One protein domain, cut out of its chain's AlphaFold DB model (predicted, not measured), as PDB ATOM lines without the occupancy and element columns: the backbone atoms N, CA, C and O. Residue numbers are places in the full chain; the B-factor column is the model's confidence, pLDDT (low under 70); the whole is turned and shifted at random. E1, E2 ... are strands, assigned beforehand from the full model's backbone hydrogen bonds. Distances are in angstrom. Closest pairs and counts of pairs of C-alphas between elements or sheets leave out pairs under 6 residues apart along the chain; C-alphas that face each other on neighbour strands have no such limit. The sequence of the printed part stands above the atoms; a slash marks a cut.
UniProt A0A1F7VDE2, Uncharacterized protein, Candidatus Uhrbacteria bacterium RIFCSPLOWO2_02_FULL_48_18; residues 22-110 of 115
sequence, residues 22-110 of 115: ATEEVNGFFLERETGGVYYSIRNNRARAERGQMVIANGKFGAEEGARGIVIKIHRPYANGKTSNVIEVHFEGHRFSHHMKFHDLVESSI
ATOM      1  N   ALA A  22     200.086 235.643 299.310       47.97
ATOM      2  CA  ALA A  22     198.686 235.305 299.532       47.97
ATOM      3  C   ALA A  22     198.291 234.257 298.494       47.97
ATOM      4  O   ALA A  22     198.057 234.601 297.337       47.97
ATOM      5  N   THR A  23     198.259 232.994 298.904       48.34
ATOM      6  CA  THR A  23     197.792 231.893 298.063       48.34
ATOM      7  C   THR A  23     196.292 231.721 298.254       48.34
ATOM      8  O   THR A  23     195.835 231.380 299.341       48.34
ATOM      9  N   GLU A  24     195.515 231.983 297.208       54.50
ATOM     10  CA  GLU A  24     194.074 231.723 297.195       54.50
ATOM     11  C   GLU A  24     193.812 230.447 296.393       54.50
ATOM     12  O   GLU A  24     194.140 230.383 295.206       54.50
ATOM     13  N   GLU A  25     193.244 229.425 297.036       47.00
ATOM     14  CA  GLU A  25     192.750 228.247 296.327       47.00
ATOM     15  C   GLU A  25     191.340 228.530 295.801       47.00
ATOM     16  O   GLU A  25     190.392 228.707 296.564       47.00
ATOM     17  N   VAL A  26     191.182 228.560 294.480       49.03
ATOM     18  CA  VAL A  26     189.881 228.734 293.824       49.03
ATOM     19  C   VAL A  26     189.654 227.541 292.915       49.03
ATOM     20  O   VAL A  26     190.303 227.450 291.885       49.03
ATOM     21  N   ASN A  27     188.729 226.635 293.251       44.09
ATOM     22  CA  ASN A  27     188.362 225.469 292.425       44.09
ATOM     23  C   ASN A  27     189.551 224.550 292.039       44.09
ATOM     24  O   ASN A  27     189.615 224.070 290.903       44.09
ATOM     25  N   GLY A  28     190.502 224.325 292.956       41.16
ATOM     26  CA  GLY A  28     191.704 223.513 292.714       41.16
ATOM     27  C   GLY A  28     192.824 224.237 291.957       41.16
ATOM     28  O   GLY A  28     193.708 223.592 291.400       41.16
ATOM     29  N   PHE A  29     192.776 225.570 291.898       41.78
ATOM     30  CA  PHE A  29     193.836 226.419 291.363       41.78
ATOM     31  C   PHE A  29     194.439 227.241 292.495       41.78
ATOM     32  O   PHE A  29     193.699 227.934 293.185       41.78
ATOM     33  N   PHE A  30     195.762 227.227 292.640       48.75
ATOM     34  CA  PHE A  30     196.454 228.131 293.557       48.75
ATOM     35  C   PHE A  30     196.825 229.417 292.820       48.75
ATOM     36  O   PHE A  30     197.602 229.402 291.862       48.75
ATOM     37  N   LEU A  31     196.251 230.528 293.259       50.41
ATOM     38  CA  LEU A  31     196.663 231.867 292.863       50.41
ATOM     39  C   LEU A  31     197.613 232.380 293.935       50.41
ATOM     40  O   LEU A  31     197.159 232.923 294.938       50.41
ATOM     41  N   GLU A  32     198.917 232.207 293.750       52.00
ATOM     42  CA  GLU A  32     199.883 232.869 294.628       52.00
ATOM     43  C   GLU A  32     200.034 234.322 294.189       52.00
ATOM     44  O   GLU A  32     200.475 234.607 293.076       52.00
ATOM     45  N   ARG A  33     199.631 235.250 295.055       47.56
ATOM     46  CA  ARG A  33     199.875 236.678 294.898       47.56
ATOM     47  C   ARG A  33     201.110 237.034 295.708       47.56
ATOM     48  O   ARG A  33     201.011 237.286 296.909       47.56
ATOM     49  N   GLU A  34     202.247 237.108 295.038       43.41
ATOM     50  CA  GLU A  34     203.421 237.775 295.590       43.41
ATOM     51  C   GLU A  34     203.235 239.300 295.461       43.41
ATOM     52  O   GLU A  34     202.555 239.797 294.547       43.41
ATOM     53  N   THR A  35     203.770 240.062 296.415       38.59
ATOM     54  CA  THR A  35     203.722 241.532 296.425       38.59
ATOM     55  C   THR A  35     204.433 242.085 295.180       38.59
ATOM     56  O   THR A  35     205.631 242.316 295.177       38.59
ATOM     57  N   GLY A  36     203.683 242.263 294.087       41.94
ATOM     58  CA  GLY A  36     204.244 242.583 292.765       41.94
ATOM     59  C   GLY A  36     203.367 242.166 291.575       41.94
ATOM     60  O   GLY A  36     203.522 242.714 290.488       41.94
ATOM     61  N   GLY A  37     202.373 241.288 291.776       41.56
ATOM     62  CA  GLY A  37     201.379 240.954 290.742       41.56
ATOM     63  C   GLY A  37     201.711 239.729 289.885       41.56
ATOM     64  O   GLY A  37     201.236 239.638 288.751       41.56
ATOM     65  N   VAL A  38     202.498 238.801 290.424       47.94
ATOM     66  CA  VAL A  38     202.657 237.444 289.888       47.94
ATOM     67  C   VAL A  38     201.369 236.661 290.157       47.94
ATOM     68  O   VAL A  38     200.773 236.822 291.222       47.94
ATOM     69  N   TYR A  39     200.910 235.873 289.186       51.34
ATOM     70  CA  TYR A  39     199.746 234.999 289.335       51.34
ATOM     71  C   TYR A  39     200.058 233.646 288.703       51.34
ATOM     72  O   TYR A  39     200.352 233.546 287.511       51.34
ATOM     73  N   TYR A  40     199.952 232.600 289.508       49.53
ATOM     74  CA  TYR A  40     200.151 231.222 289.085       49.53
ATOM     75  C   TYR A  40     198.820 230.613 288.672       49.53
ATOM     76  O   TYR A  40     197.753 231.032 289.118       49.53
ATOM     77  N   SER A  41     198.871 229.597 287.822       43.75
ATOM     78  CA  SER A  41     197.718 228.739 287.618       43.75
ATOM     79  C   SER A  41     198.157 227.288 287.593       43.75
ATOM     80  O   SER A  41     198.720 226.779 286.625       43.75
ATOM     81  N   ILE A  42     197.898 226.620 288.712       45.00
ATOM     82  CA  ILE A  42     198.430 225.298 289.035       45.00
ATOM     83  C   ILE A  42     197.420 224.211 288.660       45.00
ATOM     84  O   ILE A  42     196.993 223.422 289.492       45.00
ATOM     85  N   ARG A  43     196.999 224.162 287.391       38.97
ATOM     86  CA  ARG A  43     196.369 222.930 286.867       38.97
ATOM     87  C   ARG A  43     197.291 222.130 285.957       38.97
ATOM     88  O   ARG A  43     197.048 220.952 285.757       38.97
ATOM     89  N   ASN A  44     198.377 222.743 285.483       43.06
ATOM     90  CA  ASN A  44     199.484 222.081 284.802       43.06
ATOM     91  C   ASN A  44     200.784 222.687 285.332       43.06
ATOM     92  O   ASN A  44     201.102 223.824 285.005       43.06
ATOM     93  N   ASN A  45     201.487 221.911 286.156       50.09
ATOM     94  CA  ASN A  45     202.623 222.230 287.035       50.09
ATOM     95  C   ASN A  45     203.880 222.877 286.389       50.09
ATOM     96  O   ASN A  45     204.978 222.704 286.903       50.09
ATOM     97  N   ARG A  46     203.773 223.546 285.233       56.19
ATOM     98  CA  ARG A  46     204.921 224.039 284.448       56.19
ATOM     99  C   ARG A  46     204.775 225.447 283.878       56.19
ATOM    100  O   ARG A  46     205.792 226.053 283.561       56.19
ATOM    101  N   ALA A  47     203.557 225.971 283.733       65.81
ATOM    102  CA  ALA A  47     203.346 227.266 283.092       65.81
ATOM    103  C   ALA A  47     203.133 228.383 284.133       65.81
ATOM    104  O   ALA A  47     202.149 228.371 284.875       65.81
ATOM    105  N   ARG A  48     204.049 229.352 284.161       72.06
ATOM    106  CA  ARG A  48     204.047 230.554 285.001       72.06
ATOM    107  C   ARG A  48     204.220 231.789 284.119       72.06
ATOM    108  O   ARG A  48     205.101 231.845 283.265       72.06
ATOM    109  N   ALA A  49     203.379 232.786 284.368       74.25
ATOM    110  CA  ALA A  49     203.484 234.092 283.745       74.25
ATOM    111  C   ALA A  49     203.509 235.183 284.819       74.25
ATOM    112  O   ALA A  49     202.812 235.088 285.829       74.25
ATOM    113  N   GLU A  50     204.266 236.242 284.569       75.50
ATOM    114  CA  GLU A  50     204.337 237.426 285.420       75.50
ATOM    115  C   GLU A  50     203.996 238.671 284.624       75.50
ATOM    116  O   GLU A  50     204.290 238.769 283.433       75.50
ATOM    117  N   ARG A  51     203.404 239.673 285.274       79.00
ATOM    118  CA  ARG A  51     203.250 240.978 284.633       79.00
ATOM    119  C   ARG A  51     204.634 241.568 284.349       79.00
ATOM    120  O   ARG A  51     205.468 241.655 285.238       79.00
ATOM    121  N   GLY A  52     204.847 242.015 283.118       79.69
ATOM    122  CA  GLY A  52     206.134 242.494 282.617       79.69
ATOM    123  C   GLY A  52     206.987 241.406 281.962       79.69
ATOM    124  O   GLY A  52     207.979 241.736 281.320       79.69
ATOM    125  N   GLN A  53     206.599 240.130 282.061       84.56
ATOM    126  CA  GLN A  53     207.313 239.038 281.407       84.56
ATOM    127  C   GLN A  53     207.197 239.141 279.887       84.56
ATOM    128  O   GLN A  53     206.116 239.386 279.342       84.56
ATOM    129  N   MET A  54     208.320 238.904 279.212       89.50
ATOM    130  CA  MET A  54     208.360 238.723 277.768       89.50
ATOM    131  C   MET A  54     207.863 237.327 277.402       89.50
ATOM    132  O   MET A  54     208.364 236.328 277.912       89.50
ATOM    133  N   VAL A  55     206.907 237.269 276.486       91.00
ATOM    134  CA  VAL A  55     206.319 236.038 275.958       91.00
ATOM    135  C   VAL A  55     206.394 236.022 274.437       91.00
ATOM    136  O   VAL A  55     206.542 237.064 273.793       91.00
ATOM    137  N   ILE A  56     206.299 234.829 273.857       93.38
ATOM    138  CA  ILE A  56     206.337 234.632 272.405       93.38
ATOM    139  C   ILE A  56     205.043 233.948 271.975       93.38
ATOM    140  O   ILE A  56     204.667 232.924 272.546       93.38
ATOM    141  N   ALA A  57     204.358 234.502 270.975       92.75
ATOM    142  CA  ALA A  57     203.169 233.890 270.393       92.75
ATOM    143  C   ALA A  57     203.527 232.632 269.593       92.75
ATOM    144  O   ALA A  57     204.532 232.598 268.883       92.75
ATOM    145  N   ASN A  58     202.678 231.607 269.662       91.00
ATOM    146  CA  ASN A  58     202.849 230.386 268.869       91.00
ATOM    147  C   ASN A  58     202.060 230.386 267.545       91.00
ATOM    148  O   ASN A  58     201.943 229.342 266.909       91.00
ATOM    149  N   GLY A  59     201.460 231.521 267.170       86.62
ATOM    150  CA  GLY A  59     200.730 231.692 265.911       86.62
ATOM    151  C   GLY A  59     199.323 231.095 265.859       86.62
ATOM    152  O   GLY A  59     198.630 231.267 264.860       86.62
ATOM    153  N   LYS A  60     198.860 230.401 266.906       82.19
ATOM    154  CA  LYS A  60     197.542 229.739 266.886       82.19
ATOM    155  C   LYS A  60     196.376 230.689 267.141       82.19
ATOM    156  O   LYS A  60     195.249 230.360 266.768       82.19
ATOM    157  N   PHE A  61     196.616 231.834 267.784       78.62
ATOM    158  CA  PHE A  61     195.549 232.759 268.155       78.62
ATOM    159  C   PHE A  61     196.016 234.218 268.233       78.62
ATOM    160  O   PHE A  61     196.897 234.558 269.017       78.62
ATOM    161  N   GLY A  62     195.373 235.099 267.461       75.19
ATOM    162  CA  GLY A  62     195.525 236.557 267.555       75.19
ATOM    163  C   GLY A  62     196.818 237.119 266.958       75.19
ATOM    164  O   GLY A  62     196.751 237.893 266.006       75.19
ATOM    165  N   ALA A  63     197.970 236.750 267.519       85.00
ATOM    166  CA  ALA A  63     199.284 237.243 267.110       85.00
ATOM    167  C   ALA A  63     200.017 236.249 266.200       85.00
ATOM    168  O   ALA A  63     199.835 235.034 266.313       85.00
ATOM    169  N   GLU A  64     200.854 236.782 265.308       90.06
ATOM    170  CA  GLU A  64     201.677 235.988 264.393       90.06
ATOM    171  C   GLU A  64     202.666 235.095 265.157       90.06
ATOM    172  O   GLU A  64     203.104 235.418 266.264       90.06
ATOM    173  N   GLU A  65     203.021 233.947 264.577       92.69
ATOM    174  CA  GLU A  65     204.002 233.047 265.185       92.69
ATOM    175  C   GLU A  65     205.348 233.757 265.378       92.69
ATOM    176  O   GLU A  65     205.854 234.425 264.478       92.69
ATOM    177  N   GLY A  66     205.931 233.630 266.571       91.81
ATOM    178  CA  GLY A  66     207.191 234.287 266.914       91.81
ATOM    179  C   GLY A  66     207.049 235.752 267.335       91.81
ATOM    180  O   GLY A  66     208.041 236.340 267.777       91.81
ATOM    181  N   ALA A  67     205.847 236.337 267.269       94.00
ATOM    182  CA  ALA A  67     205.614 237.699 267.733       94.00
ATOM    183  C   ALA A  67     205.963 237.828 269.221       94.00
ATOM    184  O   ALA A  67     205.513 237.047 270.068       94.00
ATOM    185  N   ARG A  68     206.779 238.835 269.534       94.50
ATOM    186  CA  ARG A  68     207.212 239.141 270.897       94.50
ATOM    187  C   ARG A  68     206.182 240.029 271.568       94.50
ATOM    188  O   ARG A  68     205.734 241.016 270.985       94.50
ATOM    189  N   GLY A  69     205.815 239.692 272.793       93.75
ATOM    190  CA  GLY A  69     204.870 240.479 273.569       93.75
ATOM    191  C   GLY A  69     205.248 240.565 275.032       93.75
ATOM    192  O   GLY A  69     206.034 239.767 275.533       93.75
ATOM    193  N   ILE A  70     204.667 241.544 275.715       91.56
ATOM    194  CA  ILE A  70     204.818 241.733 277.154       91.56
ATOM    195  C   ILE A  70     203.486 241.470 277.851       91.56
ATOM    196  O   ILE A  70     202.437 241.962 277.425       91.56
ATOM    197  N   VAL A  71     203.512 240.688 278.928       88.81
ATOM    198  CA  VAL A  71     202.326 240.435 279.751       88.81
ATOM    199  C   VAL A  71     201.973 241.714 280.506       88.81
ATOM    200  O   VAL A  71     202.733 242.182 281.351       88.81
ATOM    201  N   ILE A  72     200.804 242.284 280.241       87.62
ATOM    202  CA  ILE A  72     200.352 243.518 280.901       87.62
ATOM    203  C   ILE A  72     199.365 243.249 282.036       87.62
ATOM    204  O   ILE A  72     199.278 244.049 282.972       87.62
ATOM    205  N   LYS A  73     198.658 242.115 281.992       84.38
ATOM    206  CA  LYS A  73     197.675 241.723 283.003       84.38
ATOM    207  C   LYS A  73     197.544 240.208 283.078       84.38
ATOM    208  O   LYS A  73     197.628 239.523 282.066       84.38
ATOM    209  N   ILE A  74     197.265 239.697 284.272       79.25
ATOM    210  CA  ILE A  74     196.873 238.302 284.471       79.25
ATOM    211  C   ILE A  74     195.458 238.304 285.038       79.25
ATOM    212  O   ILE A  74     195.174 238.994 286.021       79.25
ATOM    213  N   HIS A  75     194.542 237.607 284.371       77.25
ATOM    214  CA  HIS A  75     193.149 237.559 284.790       77.25
ATOM    215  C   HIS A  75     192.961 236.477 285.845       77.25
ATOM    216  O   HIS A  75     193.454 235.357 285.705       77.25
ATOM    217  N   ARG A  76     192.188 236.803 286.887       66.62
ATOM    218  CA  ARG A  76     191.730 235.788 287.832       66.62
ATOM    219  C   ARG A  76     190.820 234.788 287.106       66.62
ATOM    220  O   ARG A  76     190.031 235.212 286.254       66.62
ATOM    221  N   PRO A  77     190.892 233.492 287.442       65.88
ATOM    222  CA  PRO A  77     189.930 232.515 286.961       65.88
ATOM    223  C   PRO A  77     188.510 232.950 287.334       65.88
ATOM    224  O   PRO A  77     188.263 233.481 288.417       65.88
ATOM    225  N   TYR A  78     187.560 232.727 286.428       59.16
ATOM    226  CA  TYR A  78     186.149 232.968 286.724       59.16
ATOM    227  C   TYR A  78     185.669 232.011 287.820       59.16
ATOM    228  O   TYR A  78     186.138 230.876 287.912       59.16
ATOM    229  N   ALA A  79     184.666 232.438 288.596       54.78
ATOM    230  CA  ALA A  79     184.099 231.670 289.711       54.78
ATOM    231  C   ALA A  79     183.608 230.259 289.322       54.78
ATOM    232  O   ALA A  79     183.552 229.368 290.161       54.78
ATOM    233  N   ASN A  80     183.297 230.031 288.041       57.50
ATOM    234  CA  ASN A  80     182.896 228.726 287.509       57.50
ATOM    235  C   ASN A  80     184.075 227.803 287.126       57.50
ATOM    236  O   ASN A  80     183.846 226.751 286.530       57.50
ATOM    237  N   GLY A  81     185.324 228.213 287.376       52.31
ATOM    238  CA  GLY A  81     186.539 227.435 287.105       52.31
ATOM    239  C   GLY A  81     186.871 227.224 285.621       52.31
ATOM    240  O   GLY A  81     187.821 226.510 285.307       52.31
ATOM    241  N   LYS A  82     186.115 227.813 284.680       51.25
ATOM    242  CA  LYS A  82     186.240 227.507 283.239       51.25
ATOM    243  C   LYS A  82     187.363 228.255 282.517       51.25
ATOM    244  O   LYS A  82     187.687 227.898 281.387       51.25
ATOM    245  N   THR A  83     187.936 229.298 283.112       55.69
ATOM    246  CA  THR A  83     188.906 230.174 282.423       55.69
ATOM    247  C   THR A  83     190.109 230.468 283.305       55.69
ATOM    248  O   THR A  83     190.462 231.608 283.582       55.69
ATOM    249  N   SER A  84     190.749 229.400 283.762       58.94
ATOM    250  CA  SER A  84     192.123 229.453 284.244       58.94
ATOM    251  C   SER A  84     193.078 229.785 283.092       58.94
ATOM    252  O   SER A  84     192.865 229.304 281.977       58.94
ATOM    253  N   ASN A  85     194.153 230.529 283.360       70.94
ATOM    254  CA  ASN A  85     195.266 230.807 282.431       70.94
ATOM    255  C   ASN A  85     195.049 231.919 281.395       70.94
ATOM    256  O   ASN A  85     195.744 231.899 280.383       70.94
ATOM    257  N   VAL A  86     194.110 232.851 281.582       79.88
ATOM    258  CA  VAL A  86     193.987 233.990 280.652       79.88
ATOM    259  C   VAL A  86     194.899 235.127 281.097       79.88
ATOM    260  O   VAL A  86     194.793 235.629 282.217       79.88
ATOM    261  N   ILE A  87     195.766 235.561 280.194       84.75
ATOM    262  CA  ILE A  87     196.630 236.724 280.351       84.75
ATOM    263  C   ILE A  87     196.369 237.719 279.235       84.75
ATOM    264  O   ILE A  87     195.920 237.365 278.151       84.75
ATOM    265  N   GLU A  88     196.639 238.979 279.514       90.19
ATOM    266  CA  GLU A  88     196.592 240.047 278.536       90.19
ATOM    267  C   GLU A  88     198.024 240.376 278.119       90.19
ATOM    268  O   GLU A  88     198.877 240.655 278.969       90.19
ATOM    269  N   VAL A  89     198.288 240.329 276.815       92.12
ATOM    270  CA  VAL A  89     199.616 240.522 276.228       92.12
ATOM    271  C   VAL A  89     199.564 241.657 275.217       92.12
ATOM    272  O   VAL A  89     198.667 241.710 274.374       92.12
ATOM    273  N   HIS A  90     200.532 242.567 275.279       94.38
ATOM    274  CA  HIS A  90     200.747 243.562 274.234       94.38
ATOM    275  C   HIS A  90     201.894 243.106 273.332       94.38
ATOM    276  O   HIS A  90     203.025 242.984 273.802       94.38
ATOM    277  N   PHE A  91     201.589 242.825 272.066       94.69
ATOM    278  CA  PHE A  91     202.563 242.370 271.076       94.69
ATOM    279  C   PHE A  91     203.180 243.547 270.319       94.69
ATOM    280  O   PHE A  91     202.503 244.532 270.020       94.69
ATOM    281  N   GLU A  92     204.462 243.431 269.994       91.75
ATOM    282  CA  GLU A  92     205.192 244.418 269.200       91.75
ATOM    283  C   GLU A  92     204.517 244.634 267.837       91.75
ATOM    284  O   GLU A  92     204.166 243.682 267.149       91.75
ATOM    285  N   GLY A  93     204.294 245.894 267.455       90.19
ATOM    286  CA  GLY A  93     203.621 246.245 266.197       90.19
ATOM    287  C   GLY A  93     202.090 246.158 266.227       90.19
ATOM    288  O   GLY A  93     201.439 246.622 265.290       90.19
ATOM    289  N   HIS A  94     201.482 245.651 267.305       89.56
ATOM    290  CA  HIS A  94     200.028 245.600 267.442       89.56
ATOM    291  C   HIS A  94     199.480 246.822 268.188       89.56
ATOM    292  O   HIS A  94     199.967 247.220 269.241       89.56
ATOM    293  N   ARG A  95     198.388 247.401 267.674       89.00
ATOM    294  CA  ARG A  95     197.728 248.562 268.300       89.00
ATOM    295  C   ARG A  95     197.004 248.220 269.608       89.00
ATOM    296  O   ARG A  95     196.831 249.094 270.454       89.00
ATOM    297  N   PHE A  96     196.557 246.976 269.757       91.25
ATOM    298  CA  PHE A  96     195.736 246.524 270.878       91.25
ATOM    299  C   PHE A  96     196.384 245.341 271.594       91.25
ATOM    300  O   PHE A  96     197.182 244.599 271.017       91.25
ATOM    301  N   SER A  97     196.034 245.176 272.866       91.75
ATOM    302  CA  SER A  97     196.366 243.985 273.636       91.75
ATOM    303  C   SER A  97     195.488 242.797 273.240       91.75
ATOM    304  O   SER A  97     194.391 242.953 272.702       91.75
ATOM    305  N   HIS A  98     195.993 241.595 273.503       91.50
ATOM    306  CA  HIS A  98     195.346 240.331 273.174       91.50
ATOM    307  C   HIS A  98     195.144 239.513 274.445       91.50
ATOM    308  O   HIS A  98     196.057 239.391 275.263       91.50
ATOM    309  N   HIS A  99     193.956 238.930 274.602       90.25
ATOM    310  CA  HIS A  99     193.721 237.918 275.624       90.25
ATOM    311  C   HIS A  99     194.238 236.572 275.122       90.25
ATOM    312  O   HIS A  99     193.702 236.017 274.165       90.25
ATOM    313  N   MET A 100     195.260 236.055 275.791       87.25
ATOM    314  CA  MET A 100     195.965 234.831 275.440       87.25
ATOM    315  C   MET A 100     195.795 233.808 276.551       87.25
ATOM    316  O   MET A 100     195.796 234.153 277.736       87.25
ATOM    317  N   LYS A 101     195.686 232.534 276.187       84.94
ATOM    318  CA  LYS A 101     195.917 231.436 277.121       84.94
ATOM    319  C   LYS A 101     197.376 231.023 277.073       84.94
ATOM    320  O   LYS A 101     198.073 231.234 276.088       84.94
ATOM    321  N   PHE A 102     197.835 230.350 278.120       81.19
ATOM    322  CA  PHE A 102     199.197 229.810 278.157       81.19
ATOM    323  C   PHE A 102     199.522 228.902 276.958       81.19
ATOM    324  O   PHE A 102     200.610 228.990 276.407       81.19
ATOM    325  N   HIS A 103     198.571 228.096 276.476       80.94
ATOM    326  CA  HIS A 103     198.794 227.257 275.291       80.94
ATOM    327  C   HIS A 103     198.798 228.017 273.954       80.94
ATOM    328  O   HIS A 103     199.034 227.391 272.922       80.94
ATOM    329  N   ASP A 104     198.522 229.324 273.951       87.69
ATOM    330  CA  ASP A 104     198.651 230.205 272.778       87.69
ATOM    331  C   ASP A 104     200.056 230.839 272.698       87.69
ATOM    332  O   ASP A 104     200.375 231.589 271.774       87.69
ATOM    333  N   LEU A 105     200.914 230.533 273.674       87.62
ATOM    334  CA  LEU A 105     202.282 231.018 273.770       87.62
ATOM    335  C   LEU A 105     203.269 229.861 273.612       87.62
ATOM    336  O   LEU A 105     202.933 228.687 273.787       87.62
ATOM    337  N   VAL A 106     204.504 230.195 273.253       88.00
ATOM    338  CA  VAL A 106     205.613 229.242 273.222       88.00
ATOM    339  C   VAL A 106     205.941 228.841 274.656       88.00
ATOM    340  O   VAL A 106     206.215 229.705 275.490       88.00
ATOM    341  N   GLU A 107     205.946 227.536 274.936       80.62
ATOM    342  CA  GLU A 107     206.121 226.974 276.284       80.62
ATOM    343  C   GLU A 107     207.381 227.506 276.982       80.62
ATOM    344  O   GLU A 107     207.305 227.972 278.115       80.62
ATOM    345  N   SER A 108     208.514 227.584 276.277       82.06
ATOM    346  CA  SER A 108     209.770 228.110 276.833       82.06
ATOM    347  C   SER A 108     209.708 229.580 277.263       82.06
ATOM    348  O   SER A 108     210.577 230.032 277.996       82.06
ATOM    349  N   SER A 109     208.710 230.340 276.803       80.31
ATOM    350  CA  SER A 109     208.513 231.743 277.183       80.31
ATOM    351  C   SER A 109     207.624 231.924 278.417       80.31
ATOM    352  O   SER A 109     207.536 233.029 278.944       80.31
ATOM    353  N   ILE A 110     206.981 230.850 278.882       76.69
ATOM    354  CA  ILE A 110     206.063 230.818 280.031       76.69
ATOM    355  C   ILE A 110     206.392 229.681 281.009       76.69
ATOM    356  O   ILE A 110     205.601 229.380 281.896       76.69
TER     357      ILE A 110
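Overview. This is residues 22 to 110 of the 115 residues of an uncharacterized protein of Candidatus Uhrbacteria bacterium RIFCSPLOWO2_02_FULL_48_18 (UniProt A0A1F7VDE2). Picture a strongly twisted, curled sheet of four antiparallel strands, E5 E6 E7 E8, at one end of the domain; from it the short hairpin E3-E4 and then the hairpin E1-E2 lead away in a row to the other end. Residues 102 to 110 run from E8 back across toward E5. The 89 printed residues have eight named strands, E1 to E8 along the chain, and no named helix: all strand, though under half of the residues are in named elements. The whole is compact, radius of gyration of the C-alphas 12.6 A, with spans of 36 by 25 by 23 A.

Along the chain. Find C-alpha 68 at (207.212, 239.141, 270.897); there E6 begins, residues 68 to 74, 17.1 A long. E5 is residues 54 to 56, E7 86 to 91, 15.3 A, and E8 97 to 101, ending at (195.917, 231.436, 277.121). E3 is residues 38 to 40 and E4 48 to 50. E1, residues 22 to 26, starts at (198.686, 235.305, 299.532); E2 is residues 29 to 34, 15.4 A.

Arrangement. E5 to E8 form a meander, each strand the antiparallel neighbour of the one before. Look for N 55 and O 69 at 2.8 A, N 72 and O 88 at 2.8 A, and N 89 and O 98 at 2.9 A. The closest C-alphas of E4 and E6, Glu 50 and Val 71, are 6.7 A apart. In the hairpin E3-E4, C-alphas 38 and 50 face each other at 4.8 A, with no N and O pair within hydrogen-bond range. The closest C-alphas of E2 and E3, Leu 31 and Tyr 40, are 5.2 A apart. In the hairpin E1-E2, N 31 and O 24 are 2.9 A apart.

Size, cuts and confidence. The farthest C-alphas, Gly 28 and Gly 93, are 36.9 A apart. The printed part has no cut; the links E5 to E6 and E6 to E7 are long. Look for pLDDT under 70 at residues 22 to 47 and 76 to 84.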